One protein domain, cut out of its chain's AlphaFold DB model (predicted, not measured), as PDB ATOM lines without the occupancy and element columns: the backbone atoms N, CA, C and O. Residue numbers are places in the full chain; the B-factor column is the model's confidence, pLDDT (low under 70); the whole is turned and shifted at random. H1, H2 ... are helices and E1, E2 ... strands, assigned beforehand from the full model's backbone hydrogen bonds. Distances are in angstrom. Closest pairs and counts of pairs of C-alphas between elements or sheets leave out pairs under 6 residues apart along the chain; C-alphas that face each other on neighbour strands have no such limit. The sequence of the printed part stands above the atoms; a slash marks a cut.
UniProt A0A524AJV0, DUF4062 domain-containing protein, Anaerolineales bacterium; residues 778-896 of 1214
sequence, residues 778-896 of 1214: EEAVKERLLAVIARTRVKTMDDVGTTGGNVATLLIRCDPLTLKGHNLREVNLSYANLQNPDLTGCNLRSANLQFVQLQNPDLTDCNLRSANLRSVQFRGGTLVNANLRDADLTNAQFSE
ATOM      1  N   GLU A 778      20.185 142.908 377.218       71.81
ATOM      2  CA  GLU A 778      18.867 143.523 377.413       71.81
ATOM      3  C   GLU A 778      17.722 142.638 376.898       71.81
ATOM      4  O   GLU A 778      16.701 142.525 377.567       71.81
ATOM      5  N   GLU A 779      17.900 141.930 375.779       84.25
ATOM      6  CA  GLU A 779      16.855 141.061 375.217       84.25
ATOM      7  C   GLU A 779      16.575 139.825 376.083       84.25
ATOM      8  O   GLU A 779      15.421 139.529 376.386       84.25
ATOM      9  N   ALA A 780      17.610 139.141 376.585       85.31
ATOM     10  CA  ALA A 780      17.412 137.995 377.479       85.31
ATOM     11  C   ALA A 780      16.756 138.410 378.809       85.31
ATOM     12  O   ALA A 780      15.950 137.668 379.375       85.31
ATOM     13  N   VAL A 781      17.080 139.607 379.310       88.12
ATOM     14  CA  VAL A 781      16.440 140.181 380.500       88.12
ATOM     15  C   VAL A 781      14.965 140.486 380.222       88.12
ATOM     16  O   VAL A 781      14.109 140.093 381.021       88.12
ATOM     17  N   LYS A 782      14.647 141.113 379.080       90.12
ATOM     18  CA  LYS A 782      13.262 141.377 378.656       90.12
ATOM     19  C   LYS A 782      12.453 140.084 378.561       90.12
ATOM     20  O   LYS A 782      11.362 140.014 379.123       90.12
ATOM     21  N   GLU A 783      12.999 139.037 377.940       90.88
ATOM     22  CA  GLU A 783      12.342 137.728 377.833       90.88
ATOM     23  C   GLU A 783      12.057 137.098 379.206       90.88
ATOM     24  O   GLU A 783      10.947 136.610 379.442       90.88
ATOM     25  N   ARG A 784      13.017 137.146 380.143       92.19
ATOM     26  CA  ARG A 784      12.831 136.634 381.515       92.19
ATOM     27  C   ARG A 784      11.718 137.380 382.252       92.19
ATOM     28  O   ARG A 784      10.850 136.748 382.854       92.19
ATOM     29  N   LEU A 785      11.694 138.709 382.169       94.50
ATOM     30  CA  LEU A 785      10.666 139.532 382.816       94.50
ATOM     31  C   LEU A 785       9.281 139.337 382.169       94.50
ATOM     32  O   LEU A 785       8.281 139.189 382.877       94.50
ATOM     33  N   LEU A 786       9.206 139.234 380.839       94.62
ATOM     34  CA  LEU A 786       7.970 138.892 380.123       94.62
ATOM     35  C   LEU A 786       7.449 137.503 380.514       94.62
ATOM     36  O   LEU A 786       6.237 137.323 380.667       94.62
ATOM     37  N   ALA A 787       8.336 136.529 380.737       94.81
ATOM     38  CA  ALA A 787       7.953 135.210 381.232       94.81
ATOM     39  C   ALA A 787       7.344 135.281 382.645       94.81
ATOM     40  O   ALA A 787       6.366 134.581 382.925       94.81
ATOM     41  N   VAL A 788       7.849 136.156 383.523       96.38
ATOM     42  CA  VAL A 788       7.246 136.397 384.847       96.38
ATOM     43  C   VAL A 788       5.851 137.015 384.718       96.38
ATOM     44  O   VAL A 788       4.923 136.523 385.359       96.38
ATOM     45  N   ILE A 789       5.655 138.002 383.835       96.31
ATOM     46  CA  ILE A 789       4.320 138.563 383.546       96.31
ATOM     47  C   ILE A 789       3.378 137.483 383.001       96.31
ATOM     48  O   ILE A 789       2.233 137.370 383.431       96.31
ATOM     49  N   ALA A 790       3.845 136.627 382.093       95.62
ATOM     50  CA  ALA A 790       3.028 135.543 381.558       95.62
ATOM     51  C   ALA A 790       2.578 134.545 382.649       95.62
ATOM     52  O   ALA A 790       1.483 133.988 382.554       95.62
ATOM     53  N   ARG A 791       3.367 134.358 383.719       95.75
ATOM     54  CA  ARG A 791       3.008 133.519 384.881       95.75
ATOM     55  C   ARG A 791       1.913 134.129 385.769       95.75
ATOM     56  O   ARG A 791       1.440 133.421 386.665       95.75
ATOM     57  N   THR A 792       1.503 135.385 385.549       96.25
ATOM     58  CA  THR A 792       0.377 136.028 386.261       96.25
ATOM     59  C   THR A 792      -0.970 135.844 385.561       96.25
ATOM     60  O   THR A 792      -1.998 136.259 386.093       96.25
ATOM     61  N   ARG A 793      -0.998 135.198 384.386       95.62
ATOM     62  CA  ARG A 793      -2.240 134.946 383.644       95.62
ATOM     63  C   ARG A 793      -3.270 134.193 384.482       95.62
ATOM     64  O   ARG A 793      -2.940 133.181 385.096       95.62
ATOM     65  N   VAL A 794      -4.515 134.669 384.452       93.00
ATOM     66  CA  VAL A 794      -5.690 134.096 385.145       93.00
ATOM     67  C   VAL A 794      -5.595 134.161 386.682       93.00
ATOM     68  O   VAL A 794      -6.534 133.777 387.372       93.00
ATOM     69  N   LYS A 795      -4.498 134.684 387.244       92.56
ATOM     70  CA  LYS A 795      -4.289 134.754 388.693       92.56
ATOM     71  C   LYS A 795      -4.886 136.019 389.301       92.56
ATOM     72  O   LYS A 795      -4.856 137.098 388.703       92.56
ATOM     73  N   THR A 796      -5.401 135.887 390.518       89.25
ATOM     74  CA  THR A 796      -5.993 136.992 391.281       89.25
ATOM     75  C   THR A 796      -4.917 137.814 391.993       89.25
ATOM     76  O   THR A 796      -3.748 137.436 392.007       89.25
ATOM     77  N   MET A 797      -5.291 138.956 392.579       85.56
ATOM     78  CA  MET A 797      -4.369 139.731 393.422       85.56
ATOM     79  C   MET A 797      -3.868 138.924 394.625       85.56
ATOM     80  O   MET A 797      -2.708 139.068 394.985       85.56
ATOM     81  N   ASP A 798      -4.679 138.031 395.192       87.12
ATOM     82  CA  ASP A 798      -4.260 137.210 396.336       87.12
ATOM     83  C   ASP A 798      -3.150 136.213 395.956       87.12
ATOM     84  O   ASP A 798      -2.324 135.845 396.786       87.12
ATOM     85  N   ASP A 799      -3.092 135.808 394.684       89.75
ATOM     86  CA  ASP A 799      -2.118 134.834 394.182       89.75
ATOM     87  C   ASP A 799      -0.762 135.451 393.803       89.75
ATOM     88  O   ASP A 799       0.258 134.758 393.830       89.75
ATOM     89  N   VAL A 800      -0.748 136.708 393.337       91.69
ATOM     90  CA  VAL A 800       0.456 137.349 392.757       91.69
ATOM     91  C   VAL A 800       0.805 138.704 393.365       91.69
ATOM     92  O   VAL A 800       1.851 139.265 393.025       91.69
ATOM     93  N   GLY A 801      -0.058 139.257 394.216       91.31
ATOM     94  CA  GLY A 801       0.034 140.632 394.695       91.31
ATOM     95  C   GLY A 801       0.154 141.629 393.538       91.31
ATOM     96  O   GLY A 801      -0.643 141.635 392.599       91.31
ATOM     97  N   THR A 802       1.203 142.440 393.589       93.25
ATOM     98  CA  THR A 802       1.593 143.458 392.603       93.25
ATOM     99  C   THR A 802       2.708 142.990 391.658       93.25
ATOM    100  O   THR A 802       3.178 143.778 390.839       93.25
ATOM    101  N   THR A 803       3.117 141.709 391.706       96.44
ATOM    102  CA  THR A 803       4.301 141.187 390.984       96.44
ATOM    103  C   THR A 803       4.279 141.557 389.503       96.44
ATOM    104  O   THR A 803       5.246 142.104 388.980       96.44
ATOM    105  N   GLY A 804       3.164 141.292 388.814       95.25
ATOM    106  CA  GLY A 804       3.054 141.589 387.386       95.25
ATOM    107  C   GLY A 804       3.109 143.086 387.082       95.25
ATOM    108  O   GLY A 804       3.743 143.480 386.105       95.25
ATOM    109  N   GLY A 805       2.518 143.923 387.942       95.44
ATOM    110  CA  GLY A 805       2.562 145.376 387.792       95.44
ATOM    111  C   GLY A 805       3.961 145.954 388.013       95.44
ATOM    112  O   GLY A 805       4.424 146.777 387.223       95.44
ATOM    113  N   ASN A 806       4.681 145.455 389.018       96.12
ATOM    114  CA  ASN A 806       6.065 145.833 389.305       96.12
ATOM    115  C   ASN A 806       7.029 145.424 388.191       96.12
ATOM    116  O   ASN A 806       7.847 146.230 387.744       96.12
ATOM    117  N   VAL A 807       6.893 144.199 387.680       96.50
ATOM    118  CA  VAL A 807       7.713 143.710 386.566       96.50
ATOM    119  C   VAL A 807       7.424 144.485 385.276       96.50
ATOM    120  O   VAL A 807       8.359 144.849 384.568       96.50
ATOM    121  N   ALA A 808       6.158 144.810 384.987       95.12
ATOM    122  CA  ALA A 808       5.809 145.653 383.839       95.12
ATOM    123  C   ALA A 808       6.352 147.083 383.974       95.12
ATOM    124  O   ALA A 808       6.841 147.650 382.997       95.12
ATOM    125  N   THR A 809       6.319 147.641 385.187       95.38
ATOM    126  CA  THR A 809       6.895 148.958 385.498       95.38
ATOM    127  C   THR A 809       8.399 148.979 385.235       95.38
ATOM    128  O   THR A 809       8.892 149.880 384.557       95.38
ATOM    129  N   LEU A 810       9.128 147.958 385.700       94.00
ATOM    130  CA  LEU A 810      10.563 147.814 385.445       94.00
ATOM    131  C   LEU A 810      10.866 147.678 383.943       94.00
ATOM    132  O   LEU A 810      11.754 148.361 383.443       94.00
ATOM    133  N   LEU A 811      10.095 146.861 383.215       92.56
ATOM    134  CA  LEU A 811      10.253 146.673 381.766       92.56
ATOM    135  C   LEU A 811      10.100 147.979 380.977       92.56
ATOM    136  O   LEU A 811      10.977 148.321 380.188       92.56
ATOM    137  N   ILE A 812       9.011 148.718 381.208       91.44
ATOM    138  CA  ILE A 812       8.747 149.991 380.517       91.44
ATOM    139  C   ILE A 812       9.797 151.046 380.869       91.44
ATOM    140  O   ILE A 812      10.155 151.865 380.026       91.44
ATOM    141  N   ARG A 813      10.328 151.021 382.098       88.19
ATOM    142  CA  ARG A 813      11.392 151.942 382.509       88.19
ATOM    143  C   ARG A 813      12.701 151.704 381.754       88.19
ATOM    144  O   ARG A 813      13.420 152.672 381.504       88.19
ATOM    145  N   CYS A 814      13.002 150.451 381.415       85.75
ATOM    146  CA  CYS A 814      14.167 150.079 380.616       85.75
ATOM    147  C   CYS A 814      13.983 150.433 379.142       85.75
ATOM    148  O   CYS A 814      14.847 151.077 378.557       85.75
ATOM    149  N   ASP A 815      12.859 150.027 378.556       87.94
ATOM    150  CA  ASP A 815      12.540 150.297 377.160       87.94
ATOM    151  C   ASP A 815      11.012 150.423 376.998       87.94
ATOM    152  O   ASP A 815      10.298 149.411 377.067       87.94
ATOM    153  N   PRO A 816      10.499 151.646 376.757       87.25
ATOM    154  CA  PRO A 816       9.071 151.899 376.598       87.25
ATOM    155  C   PRO A 816       8.414 151.143 375.437       87.25
ATOM    156  O   PRO A 816       7.194 150.983 375.444       87.25
ATOM    157  N   LEU A 817       9.197 150.665 374.461       88.81
ATOM    158  CA  LEU A 817       8.710 149.922 373.295       88.81
ATOM    159  C   LEU A 817       8.529 148.427 373.576       88.81
ATOM    160  O   LEU A 817       7.923 147.726 372.766       88.81
ATOM    161  N   THR A 818       9.025 147.932 374.716       87.94
ATOM    162  CA  THR A 818       9.119 146.489 374.993       87.94
ATOM    163  C   THR A 818       7.776 145.780 374.908       87.94
ATOM    164  O   THR A 818       7.715 144.640 374.466       87.94
ATOM    165  N   LEU A 819       6.686 146.422 375.339       91.25
ATOM    166  CA  LEU A 819       5.380 145.769 375.379       91.25
ATOM    167  C   LEU A 819       4.632 145.840 374.044       91.25
ATOM    168  O   LEU A 819       3.716 145.045 373.854       91.25
ATOM    169  N   LYS A 820       5.033 146.700 373.099       93.62
ATOM    170  CA  LYS A 820       4.348 146.919 371.816       93.62
ATOM    171  C   LYS A 820       4.006 145.603 371.109       93.62
ATOM    172  O   LYS A 820       4.851 144.720 370.966       93.62
ATOM    173  N   GLY A 821       2.754 145.454 370.675       91.94
ATOM    174  CA  GLY A 821       2.263 144.282 369.940       91.94
ATOM    175  C   GLY A 821       2.224 142.961 370.724       91.94
ATOM    176  O   GLY A 821       1.878 141.927 370.147       91.94
ATOM    177  N   HIS A 822       2.558 142.945 372.019       94.69
ATOM    178  CA  HIS A 822       2.611 141.704 372.789       94.69
ATOM    179  C   HIS A 822       1.223 141.160 373.133       94.69
ATOM    180  O   HIS A 822       0.249 141.883 373.368       94.69
ATOM    181  N   ASN A 823       1.140 139.830 373.226       94.81
ATOM    182  CA  ASN A 823      -0.056 139.143 373.692       94.81
ATOM    183  C   ASN A 823      -0.034 138.972 375.216       94.81
ATOM    184  O   ASN A 823       0.519 138.007 375.750       94.81
ATOM    185  N   LEU A 824      -0.692 139.895 375.905       95.31
ATOM    186  CA  LEU A 824      -0.807 139.976 377.358       95.31
ATOM    187  C   LEU A 824      -2.248 139.691 377.807       95.31
ATOM    188  O   LEU A 824      -2.785 140.320 378.709       95.31
ATOM    189  N   ARG A 825      -2.919 138.738 377.158       95.75
ATOM    190  CA  ARG A 825      -4.279 138.350 377.538       95.75
ATOM    191  C   ARG A 825      -4.300 137.756 378.950       95.75
ATOM    192  O   ARG A 825      -3.458 136.920 379.269       95.75
ATOM    193  N   GLU A 826      -5.302 138.144 379.739       96.00
ATOM    194  CA  GLU A 826      -5.599 137.609 381.081       96.00
ATOM    195  C   GLU A 826      -4.480 137.795 382.120       96.00
ATOM    196  O   GLU A 826      -4.560 137.219 383.201       96.00
ATOM    197  N   VAL A 827      -3.443 138.586 381.827       97.44
ATOM    198  CA  VAL A 827      -2.382 138.896 382.798       97.44
ATOM    199  C   VAL A 827      -2.923 139.761 383.929       97.44
ATOM    200  O   VAL A 827      -3.882 140.514 383.752       97.44
ATOM    201  N   ASN A 828      -2.257 139.710 385.074       96.62
ATOM    202  CA  ASN A 828      -2.485 140.649 386.158       96.62
ATOM    203  C   ASN A 828      -1.321 141.647 386.230       96.62
ATOM    204  O   ASN A 828      -0.197 141.247 386.530       96.62
ATOM    205  N   LEU A 829      -1.596 142.919 385.917       96.12
ATOM    206  CA  LEU A 829      -0.661 144.051 385.991       96.12
ATOM    207  C   LEU A 829      -1.164 145.129 386.959       96.12
ATOM    208  O   LEU A 829      -0.819 146.298 386.810       96.12
ATOM    209  N   SER A 830      -2.018 144.769 387.916       93.50
ATOM    210  CA  SER A 830      -2.565 145.746 388.850       93.50
ATOM    211  C   SER A 830      -1.471 146.523 389.584       93.50
ATOM    212  O   SER A 830      -0.425 145.950 389.899       93.50
ATOM    213  N   TYR A 831      -1.737 147.797 389.882       91.62
ATOM    214  CA  TYR A 831      -0.798 148.741 390.506       91.62
ATOM    215  C   TYR A 831       0.475 149.061 389.696       91.62
ATOM    216  O   TYR A 831       1.408 149.652 390.239       91.62
ATOM    217  N   ALA A 832       0.545 148.710 388.406       93.88
ATOM    218  CA  ALA A 832       1.657 149.151 387.563       93.88
ATOM    219  C   ALA A 832       1.698 150.684 387.439       93.88
ATOM    220  O   ALA A 832       0.656 151.329 387.319       93.88
ATOM    221  N   ASN A 833       2.900 151.257 387.399       91.50
ATOM    222  CA  ASN A 833       3.121 152.671 387.114       91.50
ATOM    223  C   ASN A 833       3.911 152.802 385.811       91.50
ATOM    224  O   ASN A 833       5.126 152.616 385.783       91.50
ATOM    225  N   LEU A 834       3.216 153.082 384.712       92.88
ATOM    226  CA  LEU A 834       3.796 153.066 383.377       92.88
ATOM    227  C   LEU A 834       3.894 154.492 382.828       92.88
ATOM    228  O   LEU A 834       2.893 155.184 382.628       92.88
ATOM    229  N   GLN A 835       5.130 154.910 382.567       89.69
ATOM    230  CA  GLN A 835       5.488 156.256 382.128       89.69
ATOM    231  C   GLN A 835       5.867 156.238 380.646       89.69
ATOM    232  O   GLN A 835       6.866 155.628 380.274       89.69
ATOM    233  N   ASN A 836       5.076 156.916 379.815       90.50
ATOM    234  CA  ASN A 836       5.157 156.935 378.352       90.50
ATOM    235  C   ASN A 836       5.201 155.534 377.692       90.50
ATOM    236  O   ASN A 836       6.050 155.315 376.826       90.50
ATOM    237  N   PRO A 837       4.359 154.554 378.089       93.06
ATOM    238  CA  PRO A 837       4.427 153.212 377.513       93.06
ATOM    239  C   PRO A 837       3.892 153.182 376.070       93.06
ATOM    240  O   PRO A 837       2.795 153.683 375.811       93.06
ATOM    241  N   ASP A 838       4.609 152.520 375.155       92.31
ATOM    242  CA  ASP A 838       4.067 152.149 373.842       92.31
ATOM    243  C   ASP A 838       3.389 150.776 373.946       92.31
ATOM    244  O   ASP A 838       4.028 149.724 374.030       92.31
ATOM    245  N   LEU A 839       2.058 150.803 373.968       94.00
ATOM    246  CA  LEU A 839       1.182 149.638 374.020       94.00
ATOM    247  C   LEU A 839       0.438 149.438 372.691       94.00
ATOM    248  O   LEU A 839      -0.600 148.767 372.652       94.00
ATOM    249  N   THR A 840       0.972 149.992 371.596       91.19
ATOM    250  CA  THR A 840       0.352 149.908 370.273       91.19
ATOM    251  C   THR A 840       0.152 148.449 369.871       91.19
ATOM    252  O   THR A 840       1.087 147.644 369.909       91.19
ATOM    253  N   GLY A 841      -1.071 148.085 369.483       90.88
ATOM    254  CA  GLY A 841      -1.426 146.732 369.046       90.88
ATOM    255  C   GLY A 841      -1.352 145.651 370.135       90.88
ATOM    256  O   GLY A 841      -1.483 144.465 369.824       90.88
ATOM    257  N   CYS A 842      -1.140 146.011 371.406       95.88
ATOM    258  CA  CYS A 842      -1.111 145.048 372.508       95.88
ATOM    259  C   CYS A 842      -2.458 144.347 372.683       95.88
ATOM    260  O   CYS A 842      -3.515 144.978 372.652       95.88
ATOM    261  N   ASN A 843      -2.434 143.045 372.972       96.38
ATOM    262  CA  ASN A 843      -3.639 142.306 373.343       96.38
ATOM    263  C   ASN A 843      -3.725 142.140 374.863       96.38
ATOM    264  O   ASN A 843      -3.184 141.182 375.404       96.38
ATOM    265  N   LEU A 844      -4.447 143.040 375.529       96.06
ATOM    266  CA  LEU A 844      -4.712 143.068 376.974       96.06
ATOM    267  C   LEU A 844      -6.129 142.572 377.319       96.06
ATOM    268  O   LEU A 844      -6.708 142.929 378.346       96.06
ATOM    269  N   ARG A 845      -6.720 141.738 376.455       96.00
ATOM    270  CA  ARG A 845      -8.062 141.189 376.670       96.00
ATOM    271  C   ARG A 845      -8.154 140.512 378.037       96.00
ATOM    272  O   ARG A 845      -7.324 139.664 378.356       96.00
ATOM    273  N   SER A 846      -9.192 140.834 378.803       95.62
ATOM    274  CA  SER A 846      -9.445 140.265 380.133       95.62
ATOM    275  C   SER A 846      -8.284 140.424 381.124       95.62
ATOM    276  O   SER A 846      -8.241 139.704 382.118       95.62
ATOM    277  N   ALA A 847      -7.338 141.332 380.865       96.88
ATOM    278  CA  ALA A 847      -6.258 141.627 381.795       96.88
ATOM    279  C   ALA A 847      -6.794 142.375 383.023       96.88
ATOM    280  O   ALA A 847      -7.746 143.157 382.928       96.88
ATOM    281  N   ASN A 848      -6.164 142.150 384.173       96.31
ATOM    282  CA  ASN A 848      -6.401 142.943 385.367       96.31
ATOM    283  C   ASN A 848      -5.429 144.125 385.399       96.31
ATOM    284  O   ASN A 848      -4.231 143.940 385.597       96.31
ATOM    285  N   LEU A 849      -5.960 145.324 385.186       95.06
ATOM    286  CA  LEU A 849      -5.240 146.594 385.155       95.06
ATOM    287  C   LEU A 849      -5.705 147.512 386.293       95.06
ATOM    288  O   LEU A 849      -5.528 148.720 386.226       95.06
ATOM    289  N   GLN A 850      -6.319 146.962 387.339       92.69
ATOM    290  CA  GLN A 850      -6.853 147.754 388.437       92.69
ATOM    291  C   GLN A 850      -5.758 148.605 389.111       92.69
ATOM    292  O   GLN A 850      -4.656 148.113 389.362       92.69
ATOM    293  N   PHE A 851      -6.070 149.870 389.411       90.12
ATOM    294  CA  PHE A 851      -5.151 150.854 390.019       90.12
ATOM    295  C   PHE A 851      -3.875 151.164 389.218       90.12
ATOM    296  O   PHE A 851      -2.923 151.714 389.769       90.12
ATOM    297  N   VAL A 852      -3.817 150.811 387.932       94.12
ATOM    298  CA  VAL A 852      -2.668 151.161 387.087       94.12
ATOM    299  C   VAL A 852      -2.621 152.675 386.860       94.12
ATOM    300  O   VAL A 852      -3.645 153.309 386.600       94.12
ATOM    301  N   GLN A 853      -1.421 153.246 386.927       92.00
ATOM    302  CA  GLN A 853      -1.138 154.625 386.540       92.00
ATOM    303  C   GLN A 853      -0.496 154.636 385.150       92.00
ATOM    304  O   GLN A 853       0.545 154.016 384.937       92.00
ATOM    305  N   LEU A 854      -1.122 155.333 384.206       90.31
ATOM    306  CA  LEU A 854      -0.661 155.496 382.830       90.31
ATOM    307  C   LEU A 854      -0.419 156.979 382.562       90.31
ATOM    308  O   LEU A 854      -1.370 157.754 382.470       90.31
ATOM    309  N   GLN A 855       0.845 157.366 382.396       89.25
ATOM    310  CA  GLN A 855       1.207 158.710 381.938       89.25
ATOM    311  C   GLN A 855       1.633 158.658 380.473       89.25
ATOM    312  O   GLN A 855       2.520 157.889 380.117       89.25
ATOM    313  N   ASN A 856       0.982 159.453 379.628       86.44
ATOM    314  CA  ASN A 856       1.130 159.503 378.174       86.44
ATOM    315  C   ASN A 856       1.190 158.122 377.483       86.44
ATOM    316  O   ASN A 856       2.114 157.881 376.704       86.44
ATOM    317  N   PRO A 857       0.252 157.191 377.748       91.31
ATOM    318  CA  PRO A 857       0.243 155.902 377.065       91.31
ATOM    319  C   PRO A 857      -0.082 156.040 375.572       91.31
ATOM    320  O   PRO A 857      -0.987 156.790 375.197       91.31
ATOM    321  N   ASP A 858       0.585 155.252 374.730       90.06
ATOM    322  CA  ASP A 858       0.116 154.975 373.371       90.06
ATOM    323  C   ASP A 858      -0.634 153.641 373.346       90.06
ATOM    324  O   ASP A 858      -0.031 152.572 373.394       90.06
ATOM    325  N   LEU A 859      -1.967 153.699 373.320       89.56
ATOM    326  CA  LEU A 859      -2.848 152.530 373.265       89.56
ATOM    327  C   LEU A 859      -3.454 152.337 371.871       89.56
ATOM    328  O   LEU A 859      -4.522 151.729 371.742       89.56
ATOM    329  N   THR A 860      -2.795 152.846 370.829       84.12
ATOM    330  CA  THR A 860      -3.298 152.752 369.458       84.12
ATOM    331  C   THR A 860      -3.513 151.289 369.051       84.12
ATOM    332  O   THR A 860      -2.657 150.435 369.275       84.12
ATOM    333  N   ASP A 861      -4.684 150.958 368.503       83.94
ATOM    334  CA  ASP A 861      -5.087 149.594 368.116       83.94
ATOM    335  C   ASP A 861      -5.016 148.545 369.259       83.94
ATOM    336  O   ASP A 861      -5.005 147.332 369.017       83.94
ATOM    337  N   CYS A 862      -4.961 148.972 370.526       93.06
ATOM    338  CA  CYS A 862      -4.848 148.063 371.666       93.06
ATOM    339  C   CYS A 862      -6.176 147.343 371.958       93.06
ATOM    340  O   CYS A 862      -7.250 147.946 371.991       93.06
ATOM    341  N   ASN A 863      -6.131 146.037 372.234       93.69
ATOM    342  CA  ASN A 863      -7.312 145.263 372.607       93.69
ATOM    343  C   ASN A 863      -7.450 145.125 374.129       93.69
ATOM    344  O   ASN A 863      -6.872 144.219 374.724       93.69
ATOM    345  N   LEU A 864      -8.285 145.967 374.733       95.06
ATOM    346  CA  LEU A 864      -8.627 145.992 376.163       95.06
ATOM    347  C   LEU A 864      -9.978 145.320 376.466       95.06
ATOM    348  O   LEU A 864     -10.584 145.549 377.513       95.06
ATOM    349  N   ARG A 865     -10.487 144.485 375.552       93.69
ATOM    350  CA  ARG A 865     -11.813 143.877 375.694       93.69
ATOM    351  C   ARG A 865     -11.936 143.114 377.015       93.69
ATOM    352  O   ARG A 865     -11.121 142.238 377.296       93.69
ATOM    353  N   SER A 866     -12.996 143.371 377.775       94.75
ATOM    354  CA  SER A 866     -13.276 142.735 379.069       94.75
ATOM    355  C   SER A 866     -12.175 142.919 380.120       94.75
ATOM    356  O   SER A 866     -12.133 142.150 381.077       94.75
ATOM    357  N   ALA A 867     -11.260 143.877 379.937       96.31
ATOM    358  CA  ALA A 867     -10.229 144.179 380.922       96.31
ATOM    359  C   ALA A 867     -10.839 144.836 382.168       96.31
ATOM    360  O   ALA A 867     -11.818 145.580 382.081       96.31
ATOM    361  N   ASN A 868     -10.245 144.574 383.329       95.62
ATOM    362  CA  ASN A 868     -10.571 145.278 384.564       95.62
ATOM    363  C   ASN A 868      -9.716 146.550 384.643       95.62
ATOM    364  O   ASN A 868      -8.536 146.468 384.969       95.62
ATOM    365  N   LEU A 869     -10.309 147.701 384.329       94.00
ATOM    366  CA  LEU A 869      -9.690 149.032 384.347       94.00
ATOM    367  C   LEU A 869     -10.184 149.866 385.545       94.00
ATOM    368  O   LEU A 869     -10.181 151.098 385.504       94.00
ATOM    369  N   ARG A 870     -10.630 149.206 386.621       90.12
ATOM    370  CA  ARG A 870     -11.134 149.898 387.807       90.12
ATOM    371  C   ARG A 870     -10.070 150.790 388.431       90.12
ATOM    372  O   ARG A 870      -8.942 150.351 388.664       90.12
ATOM    373  N   SER A 871     -10.452 152.023 388.747       88.88
ATOM    374  CA  SER A 871      -9.576 153.013 389.385       88.88
ATOM    375  C   SER A 871      -8.251 153.258 388.644       88.88
ATOM    376  O   SER A 871      -7.263 153.642 389.267       88.88
ATOM    377  N   VAL A 872      -8.201 153.012 387.331       90.06
ATOM    378  CA  VAL A 872      -7.036 153.348 386.500       90.06
ATOM    379  C   VAL A 872      -6.935 154.857 386.348       90.06
ATOM    380  O   VAL A 872      -7.948 155.531 386.167       90.06
ATOM    381  N   GLN A 873      -5.714 155.381 386.392       87.94
ATOM    382  CA  GLN A 873      -5.431 156.792 386.155       87.94
ATOM    383  C   GLN A 873      -4.759 156.961 384.796       87.94
ATOM    384  O   GLN A 873      -3.610 156.567 384.611       87.94
ATOM    385  N   PHE A 874      -5.477 157.558 383.854       84.56
ATOM    386  CA  PHE A 874      -4.986 157.946 382.542       84.56
ATOM    387  C   PHE A 874      -4.650 159.438 382.547       84.56
ATOM    388  O   PHE A 874      -5.550 160.262 382.697       84.56
ATOM    389  N   ARG A 875      -3.378 159.792 382.355       83.00
ATOM    390  CA  ARG A 875      -2.916 161.181 382.225       83.00
ATOM    391  C   ARG A 875      -2.220 161.360 380.880       83.00
ATOM    392  O   ARG A 875      -1.148 160.802 380.689       83.00
ATOM    393  N   GLY A 876      -2.805 162.114 379.952       78.19
ATOM    394  CA  GLY A 876      -2.278 162.266 378.588       78.19
ATOM    395  C   GLY A 876      -2.359 160.985 377.753       78.19
ATOM    396  O   GLY A 876      -2.916 159.993 378.200       78.19
ATOM    397  N   GLY A 877      -1.805 160.980 376.537       81.56
ATOM    398  CA  GLY A 877      -1.738 159.786 375.674       81.56
ATOM    399  C   GLY A 877      -2.856 159.648 374.627       81.56
ATOM    400  O   GLY A 877      -3.664 160.557 374.429       81.56
ATOM    401  N   THR A 878      -2.868 158.511 373.924       76.81
ATOM    402  CA  THR A 878      -3.766 158.202 372.795       76.81
ATOM    403  C   THR A 878      -4.479 156.860 372.977       76.81
ATOM    404  O   THR A 878      -3.910 155.903 373.496       76.81
ATOM    405  N   LEU A 879      -5.737 156.795 372.530       80.31
ATOM    406  CA  LEU A 879      -6.619 155.617 372.559       80.31
ATOM    407  C   LEU A 879      -7.185 155.294 371.160       80.31
ATOM    408  O   LEU A 879      -8.240 154.669 371.041       80.31
ATOM    409  N   VAL A 880      -6.524 155.755 370.094       75.88
ATOM    410  CA  VAL A 880      -6.997 155.585 368.709       75.88
ATOM    411  C   VAL A 880      -7.233 154.099 368.412       75.88
ATOM    412  O   VAL A 880      -6.348 153.277 368.607       75.88
ATOM    413  N   ASN A 881      -8.437 153.729 367.968       73.62
ATOM    414  CA  ASN A 881      -8.840 152.338 367.690       73.62
ATOM    415  C   ASN A 881      -8.709 151.336 368.859       73.62
ATOM    416  O   ASN A 881      -8.781 150.122 368.641       73.62
ATOM    417  N   ALA A 882      -8.557 151.795 370.104       84.00
ATOM    418  CA  ALA A 882      -8.502 150.899 371.253       84.00
ATOM    419  C   ALA A 882      -9.863 150.207 371.489       84.00
ATOM    420  O   ALA A 882     -10.916 150.844 371.563       84.00
ATOM    421  N   ASN A 883      -9.865 148.882 371.652       82.25
ATOM    422  CA  ASN A 883     -11.076 148.099 371.895       82.25
ATOM    423  C   ASN A 883     -11.337 147.931 373.397       82.25
ATOM    424  O   ASN A 883     -10.825 147.006 374.018       82.25
ATOM    425  N   LEU A 884     -12.194 148.782 373.956       89.31
ATOM    426  CA  LEU A 884     -12.605 148.772 375.370       89.31
ATOM    427  C   LEU A 884     -13.910 147.994 375.629       89.31
ATOM    428  O   LEU A 884     -14.545 148.148 376.671       89.31
ATOM    429  N   ARG A 885     -14.365 147.170 374.679       84.88
ATOM    430  CA  ARG A 885     -15.662 146.489 374.784       84.88
ATOM    431  C   ARG A 885     -15.746 145.625 376.044       84.88
ATOM    432  O   ARG A 885     -14.849 144.834 376.305       84.88
ATOM    433  N   ASP A 886     -16.860 145.703 376.765       89.12
ATOM    434  CA  ASP A 886     -17.111 144.939 377.997       89.12
ATOM    435  C   ASP A 886     -16.074 145.200 379.123       89.12
ATOM    436  O   ASP A 886     -16.039 144.435 380.085       89.12
ATOM    437  N   ALA A 887     -15.204 146.213 379.004       92.44
ATOM    438  CA  ALA A 887     -14.215 146.550 380.029       92.44
ATOM    439  C   ALA A 887     -14.870 147.249 381.231       92.44
ATOM    440  O   ALA A 887     -15.827 148.009 381.078       92.44
ATOM    441  N   ASP A 888     -14.337 147.005 382.426       90.50
ATOM    442  CA  ASP A 888     -14.820 147.627 383.659       90.50
ATOM    443  C   ASP A 888     -14.035 148.910 383.945       90.50
ATOM    444  O   ASP A 888     -12.878 148.851 384.349       90.50
ATOM    445  N   LEU A 889     -14.670 150.060 383.728       91.06
ATOM    446  CA  LEU A 889     -14.088 151.396 383.904       91.06
ATOM    447  C   LEU A 889     -14.521 152.068 385.220       91.06
ATOM    448  O   LEU A 889     -14.425 153.288 385.348       91.06
ATOM    449  N   THR A 890     -15.033 151.313 386.199       84.31
ATOM    450  CA  THR A 890     -15.532 151.898 387.455       84.31
ATOM    451  C   THR A 890     -14.431 152.711 388.144       84.31
ATOM    452  O   THR A 890     -13.347 152.194 388.406       84.31
ATOM    453  N   ASN A 891     -14.706 153.982 388.450       79.31
ATOM    454  CA  ASN A 891     -13.760 154.940 389.042       79.31
ATOM    455  C   ASN A 891     -12.482 155.217 388.220       79.31
ATOM    456  O   ASN A 891     -11.530 155.770 388.767       79.31
ATOM    457  N   ALA A 892     -12.430 154.855 386.935       82.50
ATOM    458  CA  ALA A 892     -11.313 155.240 386.074       82.50
ATOM    459  C   ALA A 892     -11.282 156.768 385.877       82.50
ATOM    460  O   ALA A 892     -12.317 157.401 385.659       82.50
ATOM    461  N   GLN A 893     -10.091 157.357 385.948       79.81
ATOM    462  CA  GLN A 893      -9.856 158.791 385.797       79.81
ATOM    463  C   GLN A 893      -9.117 159.059 384.488       79.81
ATOM    464  O   GLN A 893      -8.135 158.387 384.191       79.81
ATOM    465  N   PHE A 894      -9.568 160.061 383.733       80.25
ATOM    466  CA  PHE A 894      -8.942 160.506 382.489       80.25
ATOM    467  C   PHE A 894      -8.649 162.004 382.589       80.25
ATOM    468  O   PHE A 894      -9.568 162.807 382.750       80.25
ATOM    469  N   SER A 895      -7.380 162.388 382.500       68.69
ATOM    470  CA  SER A 895      -6.915 163.774 382.525       68.69
ATOM    471  C   SER A 895      -5.932 164.027 381.385       68.69
ATOM    472  O   SER A 895      -5.273 163.110 380.905       68.69
ATOM    473  N   GLU A 896      -5.857 165.272 380.906       64.00
ATOM    474  CA  GLU A 896      -4.865 165.718 379.908       64.00
ATOM    475  C   GLU A 896      -4.852 164.923 378.575       64.00
ATOM    476  O   GLU A 896      -3.914 165.046 377.793       64.00
TER     477      GLU A 896
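Overview. This is residues 778 to 896 of the 1214 residues of the protein "DUF4062 domain-containing protein" of Anaerolineales bacterium (UniProt A0A524AJV0). With little regular structure, the backbone winds in stacked turns, E1 to E4 lining one wall, H1 and H3 capping one end. Printed are 119 residues, mixed class, with three named helices, then parallel strands E1 E2 E3 E4. It is compact, radius of gyration of the C-alphas 12.7 A, spanning 34 by 29 by 19 A.

Arrangement. H1, residues 778 to 790, touches H3, 803 to 814, at a shallow tilt of 24 degrees, closest C-alphas Ile 789 and Gly 804, 5.1 A. In both, every O i to N i+4 pair is within hydrogen-bond range. H3 only grazes the sheet. E1, 833 to 835, is parallel to E2, 853 to 855, N 834 and O 853 within range, 2.8 A.

Along the chain. H1, 18.2 A long, begins at C-alpha (18.867, 143.523, 377.413). H2 is 797 to 800, E3 873 to 875. E4, 893 to 895, ends at C-alpha (-6.915, 163.774, 382.525).

Size, cuts and confidence. The printed part has no cut; links after H3 are long; pLDDT is under 70 at 895 to 896.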